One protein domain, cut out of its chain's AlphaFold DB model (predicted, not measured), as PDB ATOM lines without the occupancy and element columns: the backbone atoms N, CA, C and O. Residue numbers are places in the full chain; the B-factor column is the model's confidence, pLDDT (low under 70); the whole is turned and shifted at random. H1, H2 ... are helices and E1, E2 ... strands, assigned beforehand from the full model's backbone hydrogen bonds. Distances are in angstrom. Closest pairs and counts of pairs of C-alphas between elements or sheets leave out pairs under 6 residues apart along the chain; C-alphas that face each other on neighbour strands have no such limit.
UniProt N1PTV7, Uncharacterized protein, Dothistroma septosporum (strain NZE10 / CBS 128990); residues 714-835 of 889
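What this domain is: This is residues 714 to 835 of the 889 residues of an uncharacterized protein of Dothistroma septosporum (strain NZE10 / CBS 128990) (UniProt N1PTV7). Short helices gather in crossed directions round H5, with H1, H3, H4 and H6 packing on it; H2 packs on the last residues of H1. Beyond the end of H5 lies the small hairpin of E1 and E2, and a long loop leads to H7, away from the other helices, before the tail returns to E2. The printed part has 122 residues, mostly helix, in the order H1 H2 H3 H4 H5 E1 E2 H6 H7, with one antiparallel sheet, E1 - E2. It is compact, with a radius of gyration of the C-alphas of 14.5 A and spans of 43 by 31 by 27 A.

Where its parts are: H1, residues 714 to 727, begins at C-alpha (197.923, 227.265, 214.216) and is 19.9 A long. H2 is residues 735 to 743, H3 748 to 758 with 15.9 A, H4 768 to 771, and H5 777 to 786 with 14.1 A. E1 is residues 789 to 793, E2 798 to 801, and H6 803 to 811. H7, residues 824 to 828, ends at C-alpha (177.116, 215.605, 232.742).

How they stand to each other: H5 and H6 touch, closest at the C-alphas of Ala 779 and Ala 806, 4.6 A, at a shallow tilt of 32 degrees, opposite ways. H5 touches H4 at Leu 770 and Thr 777, closest C-alphas 4.9 A apart. H3 touches H5 at a steep tilt of 64 degrees, closest C-alphas Ala 749 and Thr 778, 7.2 A. H1 only just touches H5, with 3 pairs of C-alphas within 8 A. H1 touches H2 with residues 725 to 727 alone, closest C-alphas Met 726 and Lys 741, 4.9 A. In the hairpin of E1 and E2, N 790 and O 800 are 2.9 A apart. Every O i to N i+4 pair is within hydrogen-bond range in H1, H3, H5 and H6; H2 has 4 of 5, H7 0 of 1 with 1 of 2 O i to N i+3 pairs, and H4 is too short.

The domain as a whole: The farthest C-alphas, Asp 760 and Leu 821, are 44.4 A apart. The printed part has no cut; the H6 to H7 link is long. Mean pLDDT of the printed part is 74.9, and 30 residues are under 70, among them residues 772 to 776 and residues 811 to 826.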
ATOM      1  N   THR A 714     199.246 227.474 214.820       85.50
ATOM      2  CA  THR A 714     197.923 227.265 214.216       85.50
ATOM      3  C   THR A 714     197.713 225.793 213.853       85.50
ATOM      4  O   THR A 714     196.621 225.265 214.078       85.50
ATOM      5  N   VAL A 715     198.760 225.120 213.361       85.69
ATOM      6  CA  VAL A 715     198.765 223.684 213.037       85.69
ATOM      7  C   VAL A 715     198.739 222.844 214.319       85.69
ATOM      8  O   VAL A 715     197.868 221.985 214.467       85.69
ATOM      9  N   ARG A 716     199.597 223.164 215.301       86.88
ATOM     10  CA  ARG A 716     199.619 222.543 216.639       86.88
ATOM     11  C   ARG A 716     198.249 222.618 217.315       86.88
ATOM     12  O   ARG A 716     197.743 221.607 217.793       86.88
ATOM     13  N   ASN A 717     197.600 223.786 217.307       86.56
ATOM     14  CA  ASN A 717     196.257 223.948 217.875       86.56
ATOM     15  C   ASN A 717     195.189 223.135 217.122       86.56
ATOM     16  O   ASN A 717     194.288 222.591 217.763       86.56
ATOM     17  N   ALA A 718     195.281 223.002 215.792       86.56
ATOM     18  CA  ALA A 718     194.381 222.133 215.029       86.56
ATOM     19  C   ALA A 718     194.512 220.666 215.470       86.56
ATOM     20  O   ALA A 718     193.504 220.004 215.727       86.56
ATOM     21  N   LEU A 719     195.751 220.184 215.604       87.19
ATOM     22  CA  LEU A 719     196.052 218.826 216.055       87.19
ATOM     23  C   LEU A 719     195.614 218.585 217.496       87.19
ATOM     24  O   LEU A 719     194.898 217.621 217.736       87.19
ATOM     25  N   LEU A 720     195.942 219.471 218.441       86.88
ATOM     26  CA  LEU A 720     195.504 219.331 219.835       86.88
ATOM     27  C   LEU A 720     193.977 219.250 219.957       86.88
ATOM     28  O   LEU A 720     193.474 218.504 220.792       86.88
ATOM     29  N   ILE A 721     193.223 219.954 219.105       86.44
ATOM     30  CA  ILE A 721     191.759 219.830 219.047       86.44
ATOM     31  C   ILE A 721     191.332 218.456 218.502       86.44
ATOM     32  O   ILE A 721     190.387 217.875 219.033       86.44
ATOM     33  N   ARG A 722     192.004 217.906 217.479       86.06
ATOM     34  CA  ARG A 722     191.705 216.563 216.935       86.06
ATOM     35  C   ARG A 722     192.061 215.452 217.923       86.06
ATOM     36  O   ARG A 722     191.215 214.608 218.200       86.06
ATOM     37  N   LEU A 723     193.250 215.506 218.520       86.94
ATOM     38  CA  LEU A 723     193.703 214.566 219.544       86.94
ATOM     39  C   LEU A 723     192.807 214.625 220.787       86.94
ATOM     40  O   LEU A 723     192.397 213.582 221.279       86.94
ATOM     41  N   TRP A 724     192.387 215.813 221.239       85.88
ATOM     42  CA  TRP A 724     191.407 215.935 222.328       85.88
ATOM     43  C   TRP A 724     190.020 215.377 221.958       85.88
ATOM     44  O   TRP A 724     189.326 214.831 222.815       85.88
ATOM     45  N   ILE A 725     189.603 215.475 220.689       82.25
ATOM     46  CA  ILE A 725     188.352 214.868 220.206       82.25
ATOM     47  C   ILE A 725     188.440 213.337 220.159       82.25
ATOM     48  O   ILE A 725     187.418 212.702 220.390       82.25
ATOM     49  N   MET A 726     189.609 212.742 219.902       80.19
ATOM     50  CA  MET A 726     189.778 211.280 219.896       80.19
ATOM     51  C   MET A 726     190.017 210.727 221.310       80.19
ATOM     52  O   MET A 726     189.254 209.888 221.784       80.19
ATOM     53  N   PHE A 727     191.019 211.252 222.016       82.50
ATOM     54  CA  PHE A 727     191.506 210.713 223.288       82.50
ATOM     55  C   PHE A 727     190.881 211.344 224.542       82.50
ATOM     56  O   PHE A 727     190.977 210.753 225.606       82.50
ATOM     57  N   GLY A 728     190.256 212.525 224.471       80.88
ATOM     58  CA  GLY A 728     189.763 213.229 225.666       80.88
ATOM     59  C   GLY A 728     188.429 212.692 226.225       80.88
ATOM     60  O   GLY A 728     187.618 212.145 225.472       80.88
ATOM     61  N   PRO A 729     188.104 212.931 227.513       75.19
ATOM     62  CA  PRO A 729     186.868 212.462 228.159       75.19
ATOM     63  C   PRO A 729     185.592 213.142 227.635       75.19
ATOM     64  O   PRO A 729     184.480 212.669 227.869       75.19
ATOM     65  N   ALA A 730     185.732 214.269 226.935       67.69
ATOM     66  CA  ALA A 730     184.613 215.089 226.496       67.69
ATOM     67  C   ALA A 730     183.694 214.374 225.482       67.69
ATOM     68  O   ALA A 730     184.141 213.674 224.565       67.69
ATOM     69  N   TRP A 731     182.388 214.624 225.613       70.81
ATOM     70  CA  TRP A 731     181.383 214.280 224.604       70.81
ATOM     71  C   TRP A 731     181.247 215.389 223.548       70.81
ATOM     72  O   TRP A 731     181.451 216.570 223.834       70.81
ATOM     73  N   THR A 732     180.845 215.028 222.327       68.44
ATOM     74  CA  THR A 732     180.602 215.977 221.233       68.44
ATOM     75  C   THR A 732     179.341 215.594 220.459       68.44
ATOM     76  O   THR A 732     179.207 214.462 220.013       68.44
ATOM     77  N   SER A 733     178.456 216.560 220.200       65.62
ATOM     78  CA  SER A 733     177.170 216.352 219.516       65.62
ATOM     79  C   SER A 733     177.256 216.192 217.987       65.62
ATOM     80  O   SER A 733     176.298 216.518 217.285       65.62
ATOM     81  N   LYS A 734     178.411 215.797 217.444       71.31
ATOM     82  CA  LYS A 734     178.637 215.627 216.000       71.31
ATOM     83  C   LYS A 734     178.974 214.173 215.709       71.31
ATOM     84  O   LYS A 734     179.994 213.697 216.194       71.31
ATOM     85  N   ALA A 735     178.175 213.521 214.864       69.38
ATOM     86  CA  ALA A 735     178.378 212.122 214.485       69.38
ATOM     87  C   ALA A 735     179.797 211.857 213.950       69.38
ATOM     88  O   ALA A 735     180.443 210.933 214.424       69.38
ATOM     89  N   SER A 736     180.336 212.725 213.083       70.94
ATOM     90  CA  SER A 736     181.703 212.562 212.558       70.94
ATOM     91  C   SER A 736     182.786 212.632 213.648       70.94
ATOM     92  O   SER A 736     183.779 211.926 213.575       70.94
ATOM     93  N   ASN A 737     182.590 213.439 214.697       76.75
ATOM     94  CA  ASN A 737     183.510 213.476 215.838       76.75
ATOM     95  C   ASN A 737     183.382 212.226 216.727       76.75
ATOM     96  O   ASN A 737     184.371 211.828 217.334       76.75
ATOM     97  N   GLU A 738     182.185 211.636 216.854       72.75
ATOM     98  CA  GLU A 738     182.037 210.338 217.528       72.75
ATOM     99  C   GLU A 738     182.694 209.232 216.689       72.75
ATOM    100  O   GLU A 738     183.426 208.423 217.242       72.75
ATOM    101  N   GLN A 739     182.545 209.259 215.362       70.62
ATOM    102  CA  GLN A 739     183.186 208.329 214.429       70.62
ATOM    103  C   GLN A 739     184.722 208.286 214.594       70.62
ATOM    104  O   GLN A 739     185.271 207.193 214.726       70.62
ATOM    105  N   TYR A 740     185.412 209.429 214.753       72.69
ATOM    106  CA  TYR A 740     186.865 209.435 215.035       72.69
ATOM    107  C   TYR A 740     187.250 208.694 216.330       72.69
ATOM    108  O   TYR A 740     188.359 208.182 216.423       72.69
ATOM    109  N   LYS A 741     186.360 208.618 217.336       74.62
ATOM    110  CA  LYS A 741     186.601 207.834 218.565       74.62
ATOM    111  C   LYS A 741     186.402 206.327 218.376       74.62
ATOM    112  O   LYS A 741     186.889 205.563 219.200       74.62
ATOM    113  N   TRP A 742     185.643 205.913 217.362       71.31
ATOM    114  CA  TRP A 742     185.318 204.506 217.095       71.31
ATOM    115  C   TRP A 742     186.261 203.863 216.076       71.31
ATOM    116  O   TRP A 742     186.507 202.667 216.162       71.31
ATOM    117  N   GLU A 743     186.781 204.639 215.125       72.00
ATOM    118  CA  GLU A 743     187.667 204.146 214.059       72.00
ATOM    119  C   GLU A 743     189.161 204.278 214.397       72.00
ATOM    120  O   GLU A 743     189.990 203.734 213.674       72.00
ATOM    121  N   ASN A 744     189.518 204.988 215.474       77.44
ATOM    122  CA  ASN A 744     190.907 205.148 215.897       77.44
ATOM    123  C   ASN A 744     191.420 203.955 216.714       77.44
ATOM    124  O   ASN A 744     191.094 203.815 217.896       77.44
ATOM    125  N   GLU A 745     192.324 203.182 216.118       75.69
ATOM    126  CA  GLU A 745     193.077 202.111 216.781       75.69
ATOM    127  C   GLU A 745     194.518 202.522 217.147       75.69
ATOM    128  O   GLU A 745     195.229 201.766 217.812       75.69
ATOM    129  N   LEU A 746     194.967 203.699 216.695       77.62
ATOM    130  CA  LEU A 746     196.336 204.190 216.868       77.62
ATOM    131  C   LEU A 746     196.528 204.860 218.248       77.62
ATOM    132  O   LEU A 746     195.625 205.560 218.725       77.62
ATOM    133  N   PRO A 747     197.689 204.687 218.915       81.69
ATOM    134  CA  PRO A 747     197.965 205.291 220.219       81.69
ATOM    135  C   PRO A 747     198.355 206.775 220.105       81.69
ATOM    136  O   PRO A 747     198.855 207.227 219.076       81.69
ATOM    137  N   LEU A 748     198.188 207.544 221.186       81.44
ATOM    138  CA  LEU A 748     198.467 208.990 221.198       81.44
ATOM    139  C   LEU A 748     199.921 209.328 220.813       81.44
ATOM    140  O   LEU A 748     200.139 210.249 220.027       81.44
ATOM    141  N   ALA A 749     200.896 208.557 221.306       81.25
ATOM    142  CA  ALA A 749     202.317 208.731 220.992       81.25
ATOM    143  C   ALA A 749     202.617 208.655 219.484       81.25
ATOM    144  O   ALA A 749     203.430 209.428 218.983       81.25
ATOM    145  N   HIS A 750     201.910 207.791 218.747       82.12
ATOM    146  CA  HIS A 750     202.080 207.615 217.301       82.12
ATOM    147  C   HIS A 750     201.734 208.890 216.523       82.12
ATOM    148  O   HIS A 750     202.528 209.362 215.709       82.12
ATOM    149  N   PHE A 751     200.592 209.513 216.838       82.12
ATOM    150  CA  PHE A 751     200.191 210.782 216.224       82.12
ATOM    151  C   PHE A 751     201.182 211.916 216.502       82.12
ATOM    152  O   PHE A 751     201.422 212.740 215.621       82.12
ATOM    153  N   VAL A 752     201.737 211.978 217.716       83.38
ATOM    154  CA  VAL A 752     202.704 213.016 218.108       83.38
ATOM    155  C   VAL A 752     204.021 212.799 217.370       83.38
ATOM    156  O   VAL A 752     204.465 213.696 216.658       83.38
ATOM    157  N   HIS A 753     204.579 211.588 217.447       81.44
ATOM    158  CA  HIS A 753     205.823 211.208 216.779       81.44
ATOM    159  C   HIS A 753     205.774 211.471 215.264       81.44
ATOM    160  O   HIS A 753     206.666 212.115 214.717       81.44
ATOM    161  N   HIS A 754     204.706 211.040 214.582       79.12
ATOM    162  CA  HIS A 754     204.567 211.239 213.138       79.12
ATOM    163  C   HIS A 754     204.331 212.717 212.764       79.12
ATOM    164  O   HIS A 754     204.864 213.196 211.762       79.12
ATOM    165  N   ALA A 755     203.588 213.479 213.579       82.88
ATOM    166  CA  ALA A 755     203.375 214.908 213.341       82.88
ATOM    167  C   ALA A 755     204.645 215.749 213.570       82.88
ATOM    168  O   ALA A 755     204.912 216.656 212.782       82.88
ATOM    169  N   ASP A 756     205.444 215.441 214.598       83.44
ATOM    170  CA  ASP A 756     206.755 216.063 214.807       83.44
ATOM    171  C   ASP A 756     207.751 215.645 213.712       83.44
ATOM    172  O   ASP A 756     208.482 216.499 213.212       83.44
ATOM    173  N   HIS A 757     207.735 214.389 213.243       81.44
ATOM    174  CA  HIS A 757     208.560 213.941 212.111       81.44
ATOM    175  C   HIS A 757     208.274 214.739 210.821       81.44
ATOM    176  O   HIS A 757     209.205 215.191 210.158       81.44
ATOM    177  N   ILE A 758     206.999 215.003 210.502       81.06
ATOM    178  CA  ILE A 758     206.597 215.847 209.356       81.06
ATOM    179  C   ILE A 758     207.035 217.319 209.522       81.06
ATOM    180  O   ILE A 758     207.166 218.048 208.533       81.06
ATOM    181  N   TRP A 759     207.254 217.783 210.756       79.25
ATOM    182  CA  TRP A 759     207.504 219.192 211.082       79.25
ATOM    183  C   TRP A 759     208.908 219.472 211.653       79.25
ATOM    184  O   TRP A 759     209.112 220.465 212.351       79.25
ATOM    185  N   ASP A 760     209.887 218.626 211.320       76.94
ATOM    186  CA  ASP A 760     211.297 218.720 211.738       76.94
ATOM    187  C   ASP A 760     211.486 218.805 213.271       76.94
ATOM    188  O   ASP A 760     212.330 219.561 213.755       76.94
ATOM    189  N   GLN A 761     210.673 218.056 214.028       65.50
ATOM    190  CA  GLN A 761     210.645 217.973 215.501       65.50
ATOM    191  C   GLN A 761     210.267 219.275 216.242       65.50
ATOM    192  O   GLN A 761     210.568 219.426 217.423       65.50
ATOM    193  N   LYS A 762     209.606 220.227 215.565       68.19
ATOM    194  CA  LYS A 762     209.322 221.582 216.094       68.19
ATOM    195  C   LYS A 762     207.852 221.849 216.443       68.19
ATOM    196  O   LYS A 762     207.476 223.015 216.583       68.19
ATOM    197  N   LEU A 763     206.983 220.834 216.495       75.38
ATOM    198  CA  LEU A 763     205.534 221.043 216.601       75.38
ATOM    199  C   LEU A 763     204.996 220.847 218.020       75.38
ATOM    200  O   LEU A 763     204.133 221.622 218.441       75.38
ATOM    201  N   PHE A 764     205.503 219.865 218.771       76.69
ATOM    202  CA  PHE A 764     205.115 219.658 220.174       76.69
ATOM    203  C   PHE A 764     206.264 219.780 221.180       76.69
ATOM    204  O   PHE A 764     205.985 220.173 222.317       76.69
ATOM    205  N   ASN A 765     207.513 219.529 220.768       69.81
ATOM    206  CA  ASN A 765     208.723 219.572 221.605       69.81
ATOM    207  C   ASN A 765     208.603 218.711 222.885       69.81
ATOM    208  O   ASN A 765     208.938 219.157 223.982       69.81
ATOM    209  N   VAL A 766     208.071 217.492 222.754       75.12
ATOM    210  CA  VAL A 766     207.925 216.536 223.868       75.12
ATOM    211  C   VAL A 766     209.251 215.803 224.108       75.12
ATOM    212  O   VAL A 766     209.991 215.550 223.161       75.12
ATOM    213  N   ASN A 767     209.545 215.429 225.359       73.31
ATOM    214  CA  ASN A 767     210.640 214.501 225.663       73.31
ATOM    215  C   ASN A 767     210.427 213.179 224.880       73.31
ATOM    216  O   ASN A 767     209.364 212.573 225.044       73.31
ATOM    217  N   PRO A 768     211.387 212.711 224.052       69.75
ATOM    218  CA  PRO A 768     211.241 211.474 223.279       69.75
ATOM    219  C   PRO A 768     210.950 210.229 224.131       69.75
ATOM    220  O   PRO A 768     210.303 209.307 223.639       69.75
ATOM    221  N   GLU A 769     211.343 210.208 225.407       68.75
ATOM    222  CA  GLU A 769     211.032 209.111 226.338       68.75
ATOM    223  C   GLU A 769     209.513 208.920 226.526       68.75
ATOM    224  O   GLU A 769     209.035 207.789 226.618       68.75
ATOM    225  N   LEU A 770     208.727 210.004 226.465       70.56
ATOM    226  CA  LEU A 770     207.259 209.970 226.570       70.56
ATOM    227  C   LEU A 770     206.561 209.428 225.310       70.56
ATOM    228  O   LEU A 770     205.346 209.224 225.317       70.56
ATOM    229  N   LEU A 771     207.306 209.205 224.223       70.31
ATOM    230  CA  LEU A 771     206.800 208.592 222.992       70.31
ATOM    231  C   LEU A 771     207.022 207.070 222.965       70.31
ATOM    232  O   LEU A 771     206.502 206.393 222.076       70.31
ATOM    233  N   LEU A 772     207.760 206.519 223.937       69.44
ATOM    234  CA  LEU A 772     207.971 205.079 224.078       69.44
ATOM    235  C   LEU A 772     206.717 204.392 224.661       69.44
ATOM    236  O   LEU A 772     206.061 204.956 225.543       69.44
ATOM    237  N   PRO A 773     206.381 203.158 224.225       63.38
ATOM    238  CA  PRO A 773     205.178 202.426 224.642       63.38
ATOM    239  C   PRO A 773     205.337 201.755 226.023       63.38
ATOM    240  O   PRO A 773     205.102 200.557 226.183       63.38
ATOM    241  N   ILE A 774     205.763 202.529 227.019       69.56
ATOM    242  CA  ILE A 774     206.003 202.110 228.406       69.56
ATOM    243  C   ILE A 774     204.755 202.468 229.247       69.56
ATOM    244  O   ILE A 774     204.097 203.471 228.958       69.56
ATOM    245  N   PRO A 775     204.382 201.692 230.285       61.56
ATOM    246  CA  PRO A 775     203.420 202.150 231.292       61.56
ATOM    247  C   PRO A 775     203.826 203.506 231.907       61.56
ATOM    248  O   PRO A 775     205.008 203.832 231.989       61.56
ATOM    249  N   GLY A 776     202.853 204.322 232.306       65.25
ATOM    250  CA  GLY A 776     203.023 205.698 232.784       65.25
ATOM    251  C   GLY A 776     203.113 206.758 231.675       65.25
ATOM    252  O   GLY A 776     202.404 207.768 231.727       65.25
ATOM    253  N   THR A 777     203.915 206.531 230.622       77.06
ATOM    254  CA  THR A 777     204.236 207.583 229.626       77.06
ATOM    255  C   THR A 777     203.005 208.132 228.910       77.06
ATOM    256  O   THR A 777     202.936 209.322 228.616       77.06
ATOM    257  N   THR A 778     201.987 207.301 228.666       76.88
ATOM    258  CA  THR A 778     200.750 207.735 227.994       76.88
ATOM    259  C   THR A 778     199.935 208.717 228.844       76.88
ATOM    260  O   THR A 778     199.329 209.634 228.286       76.88
ATOM    261  N   ALA A 779     199.927 208.571 230.174       78.62
ATOM    262  CA  ALA A 779     199.232 209.507 231.054       78.62
ATOM    263  C   ALA A 779     199.969 210.857 231.119       78.62
ATOM    264  O   ALA A 779     199.358 211.913 230.936       78.62
ATOM    265  N   GLU A 780     201.293 210.827 231.271       81.00
ATOM    266  CA  GLU A 780     202.142 212.024 231.249       81.00
ATOM    267  C   GLU A 780     202.094 212.742 229.889       81.00
ATOM    268  O   GLU A 780     201.997 213.971 229.829       81.00
ATOM    269  N   LEU A 781     202.042 211.996 228.781       83.56
ATOM    270  CA  LEU A 781     201.847 212.533 227.433       83.56
ATOM    271  C   LEU A 781     200.490 213.248 227.282       83.56
ATOM    272  O   LEU A 781     200.414 214.307 226.657       83.56
ATOM    273  N   MET A 782     199.409 212.736 227.882       82.25
ATOM    274  CA  MET A 782     198.127 213.458 227.906       82.25
ATOM    275  C   MET A 782     198.206 214.753 228.723       82.25
ATOM    276  O   MET A 782     197.708 215.789 228.274       82.25
ATOM    277  N   ILE A 783     198.840 214.716 229.897       84.12
ATOM    278  CA  ILE A 783     198.955 215.877 230.792       84.12
ATOM    279  C   ILE A 783     199.833 216.969 230.159       84.12
ATOM    280  O   ILE A 783     199.448 218.138 230.173       84.12
ATOM    281  N   THR A 784     200.955 216.611 229.532       84.81
ATOM    282  CA  THR A 784     201.853 217.559 228.842       84.81
ATOM    283  C   THR A 784     201.221 218.186 227.592       84.81
ATOM    284  O   THR A 784     201.352 219.391 227.377       84.81
ATOM    285  N   LEU A 785     200.485 217.418 226.777       83.62
ATOM    286  CA  LEU A 785     199.852 217.932 225.551       83.62
ATOM    287  C   LEU A 785     198.597 218.769 225.813       83.62
ATOM    288  O   LEU A 785     198.319 219.732 225.087       83.62
ATOM    289  N   PHE A 786     197.793 218.397 226.810       85.38
ATOM    290  CA  PHE A 786     196.524 219.071 227.076       85.38
ATOM    291  C   PHE A 786     196.600 220.080 228.231       85.38
ATOM    292  O   PHE A 786     195.816 221.033 228.208       85.38
ATOM    293  N   GLY A 787     197.560 219.957 229.146       85.06
ATOM    294  CA  GLY A 787     197.597 220.662 230.430       85.06
ATOM    295  C   GLY A 787     196.724 219.957 231.482       85.06
ATOM    296  O   GLY A 787     195.847 219.181 231.107       85.06
ATOM    297  N   PRO A 788     196.905 220.230 232.788       83.06
ATOM    298  CA  PRO A 788     196.212 219.503 233.861       83.06
ATOM    299  C   PRO A 788     194.689 219.723 233.879       83.06
ATOM    300  O   PRO A 788     193.941 218.851 234.316       83.06
ATOM    301  N   ILE A 789     194.213 220.869 233.378       84.75
ATOM    302  CA  ILE A 789     192.787 221.203 233.278       84.75
ATOM    303  C   ILE A 789     192.487 221.719 231.866       84.75
ATOM    304  O   ILE A 789     193.089 222.694 231.409       84.75
ATOM    305  N   LYS A 790     191.512 221.116 231.168       85.12
ATOM    306  CA  LYS A 790     191.136 221.508 229.795       85.12
ATOM    307  C   LYS A 790     189.743 222.120 229.730       85.12
ATOM    308  O   LYS A 790     188.755 221.481 230.072       85.12
ATOM    309  N   ARG A 791     189.613 223.346 229.213       83.19
ATOM    310  CA  ARG A 791     188.294 223.965 228.979       83.19
ATOM    311  C   ARG A 791     187.566 223.281 227.816       83.19
ATOM    312  O   ARG A 791     187.956 223.452 226.663       83.19
ATOM    313  N   VAL A 792     186.476 222.574 228.112       78.31
ATOM    314  CA  VAL A 792     185.700 221.773 227.146       78.31
ATOM    315  C   VAL A 792     184.670 222.613 226.387       78.31
ATOM    316  O   VAL A 792     184.458 222.399 225.195       78.31
ATOM    317  N   SER A 793     184.020 223.584 227.040       73.44
ATOM    318  CA  SER A 793     182.920 224.341 226.423       73.44
ATOM    319  C   SER A 793     182.958 225.833 226.737       73.44
ATOM    320  O   SER A 793     182.647 226.256 227.850       73.44
ATOM    321  N   ARG A 794     183.229 226.667 225.718       70.56
ATOM    322  CA  ARG A 794     183.163 228.140 225.839       70.56
ATOM    323  C   ARG A 794     181.751 228.649 226.166       70.56
ATOM    324  O   ARG A 794     181.635 229.678 226.816       70.56
ATOM    325  N   LYS A 795     180.691 227.941 225.744       73.56
ATOM    326  CA  LYS A 795     179.294 228.326 226.038       73.56
ATOM    327  C   LYS A 795     178.834 227.935 227.445       73.56
ATOM    328  O   LYS A 795     178.016 228.645 228.008       73.56
ATOM    329  N   ARG A 796     179.328 226.819 227.998       73.38
ATOM    330  CA  ARG A 796     178.912 226.314 229.324       73.38
ATOM    331  C   ARG A 796     179.909 226.608 230.452       73.38
ATOM    332  O   ARG A 796     179.611 226.297 231.595       73.38
ATOM    333  N   LYS A 797     181.085 227.168 230.130       78.81
ATOM    334  CA  LYS A 797     182.230 227.339 231.048       78.81
ATOM    335  C   LYS A 797     182.672 226.023 231.727       78.81
ATOM    336  O   LYS A 797     183.199 226.043 232.828       78.81
ATOM    337  N   GLU A 798     182.461 224.884 231.064       83.44
ATOM    338  CA  GLU A 798     182.833 223.555 231.579       83.44
ATOM    339  C   GLU A 798     184.312 223.253 231.325       83.44
ATOM    340  O   GLU A 798     184.824 223.517 230.226       83.44
ATOM    341  N   PHE A 799     184.956 222.628 232.309       85.50
ATOM    342  CA  PHE A 799     186.329 222.139 232.238       85.50
ATOM    343  C   PHE A 799     186.373 220.617 232.450       85.50
ATOM    344  O   PHE A 799     185.428 220.018 232.966       85.50
ATOM    345  N   ALA A 800     187.463 219.998 232.013       85.06
ATOM    346  CA  ALA A 800     187.815 218.618 232.292       85.06
ATOM    347  C   ALA A 800     189.057 218.584 233.182       85.06
ATOM    348  O   ALA A 800     190.030 219.279 232.878       85.06
ATOM    349  N   ASP A 801     189.026 217.753 234.217       87.38
ATOM    350  CA  ASP A 801     190.241 217.244 234.849       87.38
ATOM    351  C   ASP A 801     190.941 216.308 233.852       87.38
ATOM    352  O   ASP A 801     190.349 215.338 233.371       87.38
ATOM    353  N   VAL A 802     192.178 216.643 233.487       84.94
ATOM    354  CA  VAL A 802     193.005 215.825 232.591       84.94
ATOM    355  C   VAL A 802     193.854 214.844 233.387       84.94
ATOM    356  O   VAL A 802     194.097 213.752 232.890       84.94
ATOM    357  N   VAL A 803     194.264 215.187 234.609       84.38
ATOM    358  CA  VAL A 803     195.154 214.358 235.436       84.38
ATOM    359  C   VAL A 803     194.412 213.109 235.906       84.38
ATOM    360  O   VAL A 803     194.828 211.991 235.597       84.38
ATOM    361  N   GLY A 804     193.252 213.276 236.551       81.88
ATOM    362  CA  GLY A 804     192.416 212.147 236.964       81.88
ATOM    363  C   GLY A 804     191.933 211.311 235.777       81.88
ATOM    364  O   GLY A 804     191.860 210.084 235.865       81.88
ATOM    365  N   TYR A 805     191.674 211.938 234.623       83.69
ATOM    366  CA  TYR A 805     191.339 211.186 233.415       83.69
ATOM    367  C   TYR A 805     192.521 210.368 232.881       83.69
ATOM    368  O   TYR A 805     192.359 209.176 232.637       83.69
ATOM    369  N   ALA A 806     193.700 210.971 232.727       83.50
ATOM    370  CA  ALA A 806     194.875 210.344 232.125       83.50
ATOM    371  C   ALA A 806     195.278 209.051 232.853       83.50
ATOM    372  O   ALA A 806     195.419 208.005 232.215       83.50
ATOM    373  N   HIS A 807     195.344 209.082 234.188       81.56
ATOM    374  CA  HIS A 807     195.645 207.885 234.979       81.56
ATOM    375  C   HIS A 807     194.558 206.799 234.842       81.56
ATOM    376  O   HIS A 807     194.881 205.616 234.727       81.56
ATOM    377  N   THR A 808     193.267 207.163 234.789       80.75
ATOM    378  CA  THR A 808     192.188 206.167 234.595       80.75
ATOM    379  C   THR A 808     192.104 205.615 233.170       80.75
ATOM    380  O   THR A 808     191.701 204.464 233.001       80.75
ATOM    381  N   TYR A 809     192.499 206.390 232.155       76.38
ATOM    382  CA  TYR A 809     192.584 205.949 230.760       76.38
ATOM    383  C   TYR A 809     193.636 204.850 230.593       76.38
ATOM    384  O   TYR A 809     193.378 203.833 229.951       76.38
ATOM    385  N   GLU A 810     194.796 205.027 231.225       71.81
ATOM    386  CA  GLU A 810     195.889 204.057 231.205       71.81
ATOM    387  C   GLU A 810     195.476 202.719 231.842       71.81
ATOM    388  O   GLU A 810     195.569 201.665 231.209       71.81
ATOM    389  N   HIS A 811     194.908 202.770 233.051       66.69
ATOM    390  CA  HIS A 811     194.454 201.587 233.789       66.69
ATOM    391  C   HIS A 811     193.196 200.935 233.184       66.69
ATOM    392  O   HIS A 811     192.874 199.788 233.501       66.69
ATOM    393  N   ARG A 812     192.452 201.645 232.321       60.00
ATOM    394  CA  ARG A 812     191.271 201.131 231.615       60.00
ATOM    395  C   ARG A 812     191.198 201.658 230.179       60.00
ATOM    396  O   ARG A 812     190.387 202.535 229.871       60.00
ATOM    397  N   ARG A 813     191.890 200.962 229.263       52.78
ATOM    398  CA  ARG A 813     191.750 201.085 227.788       52.78
ATOM    399  C   ARG A 813     190.300 201.067 227.257       52.78
ATOM    400  O   ARG A 813     190.080 201.378 226.092       52.78
ATOM    401  N   GLN A 814     189.312 200.675 228.069       50.09
ATOM    402  CA  GLN A 814     187.900 200.567 227.691       50.09
ATOM    403  C   GLN A 814     186.947 201.388 228.580       50.09
ATOM    404  O   GLN A 814     185.875 200.913 228.943       50.09
ATOM    405  N   TYR A 815     187.243 202.666 228.844       48.53
ATOM    406  CA  TYR A 815     186.224 203.621 229.334       48.53
ATOM    407  C   TYR A 815     185.195 204.049 228.251       48.53
ATOM    408  O   TYR A 815     184.632 205.145 228.283       48.53
ATOM    409  N   PHE A 816     184.909 203.164 227.289       51.78
ATOM    410  CA  PHE A 816     183.841 203.332 226.308       51.78
ATOM    411  C   PHE A 816     182.492 202.973 226.934       51.78
ATOM    412  O   PHE A 816     182.226 201.819 227.270       51.78
ATOM    413  N   ILE A 817     181.599 203.957 227.034       48.22
ATOM    414  CA  ILE A 817     180.219 203.739 227.483       48.22
ATOM    415  C   ILE A 817     179.450 203.042 226.352       48.22
ATOM    416  O   ILE A 817     178.830 203.680 225.500       48.22
ATOM    417  N   ARG A 818     179.529 201.706 226.347       47.53
ATOM    418  CA  ARG A 818     178.874 200.800 225.386       47.53
ATOM    419  C   ARG A 818     177.341 200.883 225.422       47.53
ATOM    420  O   ARG A 818     176.693 200.558 224.432       47.53
ATOM    421  N   ASN A 819     176.765 201.332 226.539       41.47
ATOM    422  CA  ASN A 819     175.330 201.228 226.818       41.47
ATOM    423  C   ASN A 819     174.559 202.506 226.436       41.47
ATOM    424  O   ASN A 819     175.003 203.623 226.697       41.47
ATOM    425  N   GLY A 820     173.366 202.334 225.856       43.59
ATOM    426  CA  GLY A 820     172.568 203.374 225.182       43.59
ATOM    427  C   GLY A 820     171.941 204.488 226.039       43.59
ATOM    428  O   GLY A 820     171.007 205.147 225.581       43.59
ATOM    429  N   LEU A 821     172.427 204.746 227.257       46.19
ATOM    430  CA  LEU A 821     172.005 205.918 228.033       46.19
ATOM    431  C   LEU A 821     172.356 207.199 227.258       46.19
ATOM    432  O   LEU A 821     173.510 207.399 226.883       46.19
ATOM    433  N   ARG A 822     171.356 208.067 227.008       54.75
ATOM    434  CA  ARG A 822     171.460 209.273 226.150       54.75
ATOM    435  C   ARG A 822     172.780 210.031 226.386       54.75
ATOM    436  O   ARG A 822     172.900 210.746 227.379       54.75
ATOM    437  N   ARG A 823     173.738 209.902 225.451       57.66
ATOM    438  CA  ARG A 823     175.184 210.191 225.634       57.66
ATOM    439  C   ARG A 823     175.513 211.582 226.199       57.66
ATOM    440  O   ARG A 823     176.466 211.725 226.954       57.66
ATOM    441  N   ALA A 824     174.675 212.590 225.949       57.25
ATOM    442  CA  ALA A 824     174.803 213.917 226.561       57.25
ATOM    443  C   ALA A 824     174.752 213.912 228.110       57.25
ATOM    444  O   ALA A 824     175.377 214.766 228.740       57.25
ATOM    445  N   ARG A 825     174.048 212.951 228.734       61.59
ATOM    446  CA  ARG A 825     174.038 212.742 230.195       61.59
ATOM    447  C   ARG A 825     175.356 212.151 230.708       61.59
ATOM    448  O   ARG A 825     175.740 212.453 231.830       61.59
ATOM    449  N   ALA A 826     176.068 211.365 229.900       66.81
ATOM    450  CA  ALA A 826     177.309 210.714 230.320       66.81
ATOM    451  C   ALA A 826     178.442 211.712 230.606       66.81
ATOM    452  O   ALA A 826     179.180 211.529 231.564       66.81
ATOM    453  N   TRP A 827     178.543 212.803 229.834       75.94
ATOM    454  CA  TRP A 827     179.451 213.904 230.183       75.94
ATOM    455  C   TRP A 827     178.980 214.648 231.438       75.94
ATOM    456  O   TRP A 827     179.794 214.960 232.296       75.94
ATOM    457  N   TYR A 828     177.671 214.893 231.583       73.44
ATOM    458  CA  TYR A 828     177.116 215.605 232.742       73.44
ATOM    459  C   TYR A 828     177.430 214.906 234.078       73.44
ATOM    460  O   TYR A 828     177.768 215.590 235.043       73.44
ATOM    461  N   TYR A 829     177.375 213.569 234.095       73.75
ATOM    462  CA  TYR A 829     177.723 212.704 235.232       73.75
ATOM    463  C   TYR A 829     179.153 212.125 235.158       73.75
ATOM    464  O   TYR A 829     179.446 211.129 235.815       73.75
ATOM    465  N   SER A 830     180.044 212.695 234.341       76.44
ATOM    466  CA  SER A 830     181.433 212.231 234.266       76.44
ATOM    467  C   SER A 830     182.206 212.671 235.516       76.44
ATOM    468  O   SER A 830     182.155 213.859 235.838       76.44
ATOM    469  N   PRO A 831     182.974 211.787 236.186       79.19
ATOM    470  CA  PRO A 831     183.792 212.180 237.338       79.19
ATOM    471  C   PRO A 831     184.894 213.185 236.964       79.19
ATOM    472  O   PRO A 831     185.386 213.904 237.821       79.19
ATOM    473  N   PHE A 832     185.238 213.286 235.675       83.81
ATOM    474  CA  PHE A 832     186.252 214.204 235.149       83.81
ATOM    475  C   PHE A 832     185.683 215.581 234.759       83.81
ATOM    476  O   PHE A 832     186.410 216.406 234.208       83.81
ATOM    477  N   ARG A 833     184.384 215.847 234.977       82.88
ATOM    478  CA  ARG A 833     183.730 217.120 234.623       82.88
ATOM    479  C   ARG A 833     183.789 218.106 235.788       82.88
ATOM    480  O   ARG A 833     183.055 217.973 236.761       82.88
ATOM    481  N   LEU A 834     184.575 219.166 235.622       83.44
ATOM    482  CA  LEU A 834     184.672 220.265 236.580       83.44
ATOM    483  C   LEU A 834     183.629 221.359 236.244       83.44
ATOM    484  O   LEU A 834     183.671 221.933 235.143       83.44
ATOM    485  N   PRO A 835     182.661 221.647 237.142       72.88
ATOM    486  CA  PRO A 835     181.675 222.708 236.952       72.88
ATOM    487  C   PRO A 835     182.283 224.096 237.198       72.88
ATOM    488  O   PRO A 835     183.237 224.256 237.950       72.88
TER     489      PRO A 835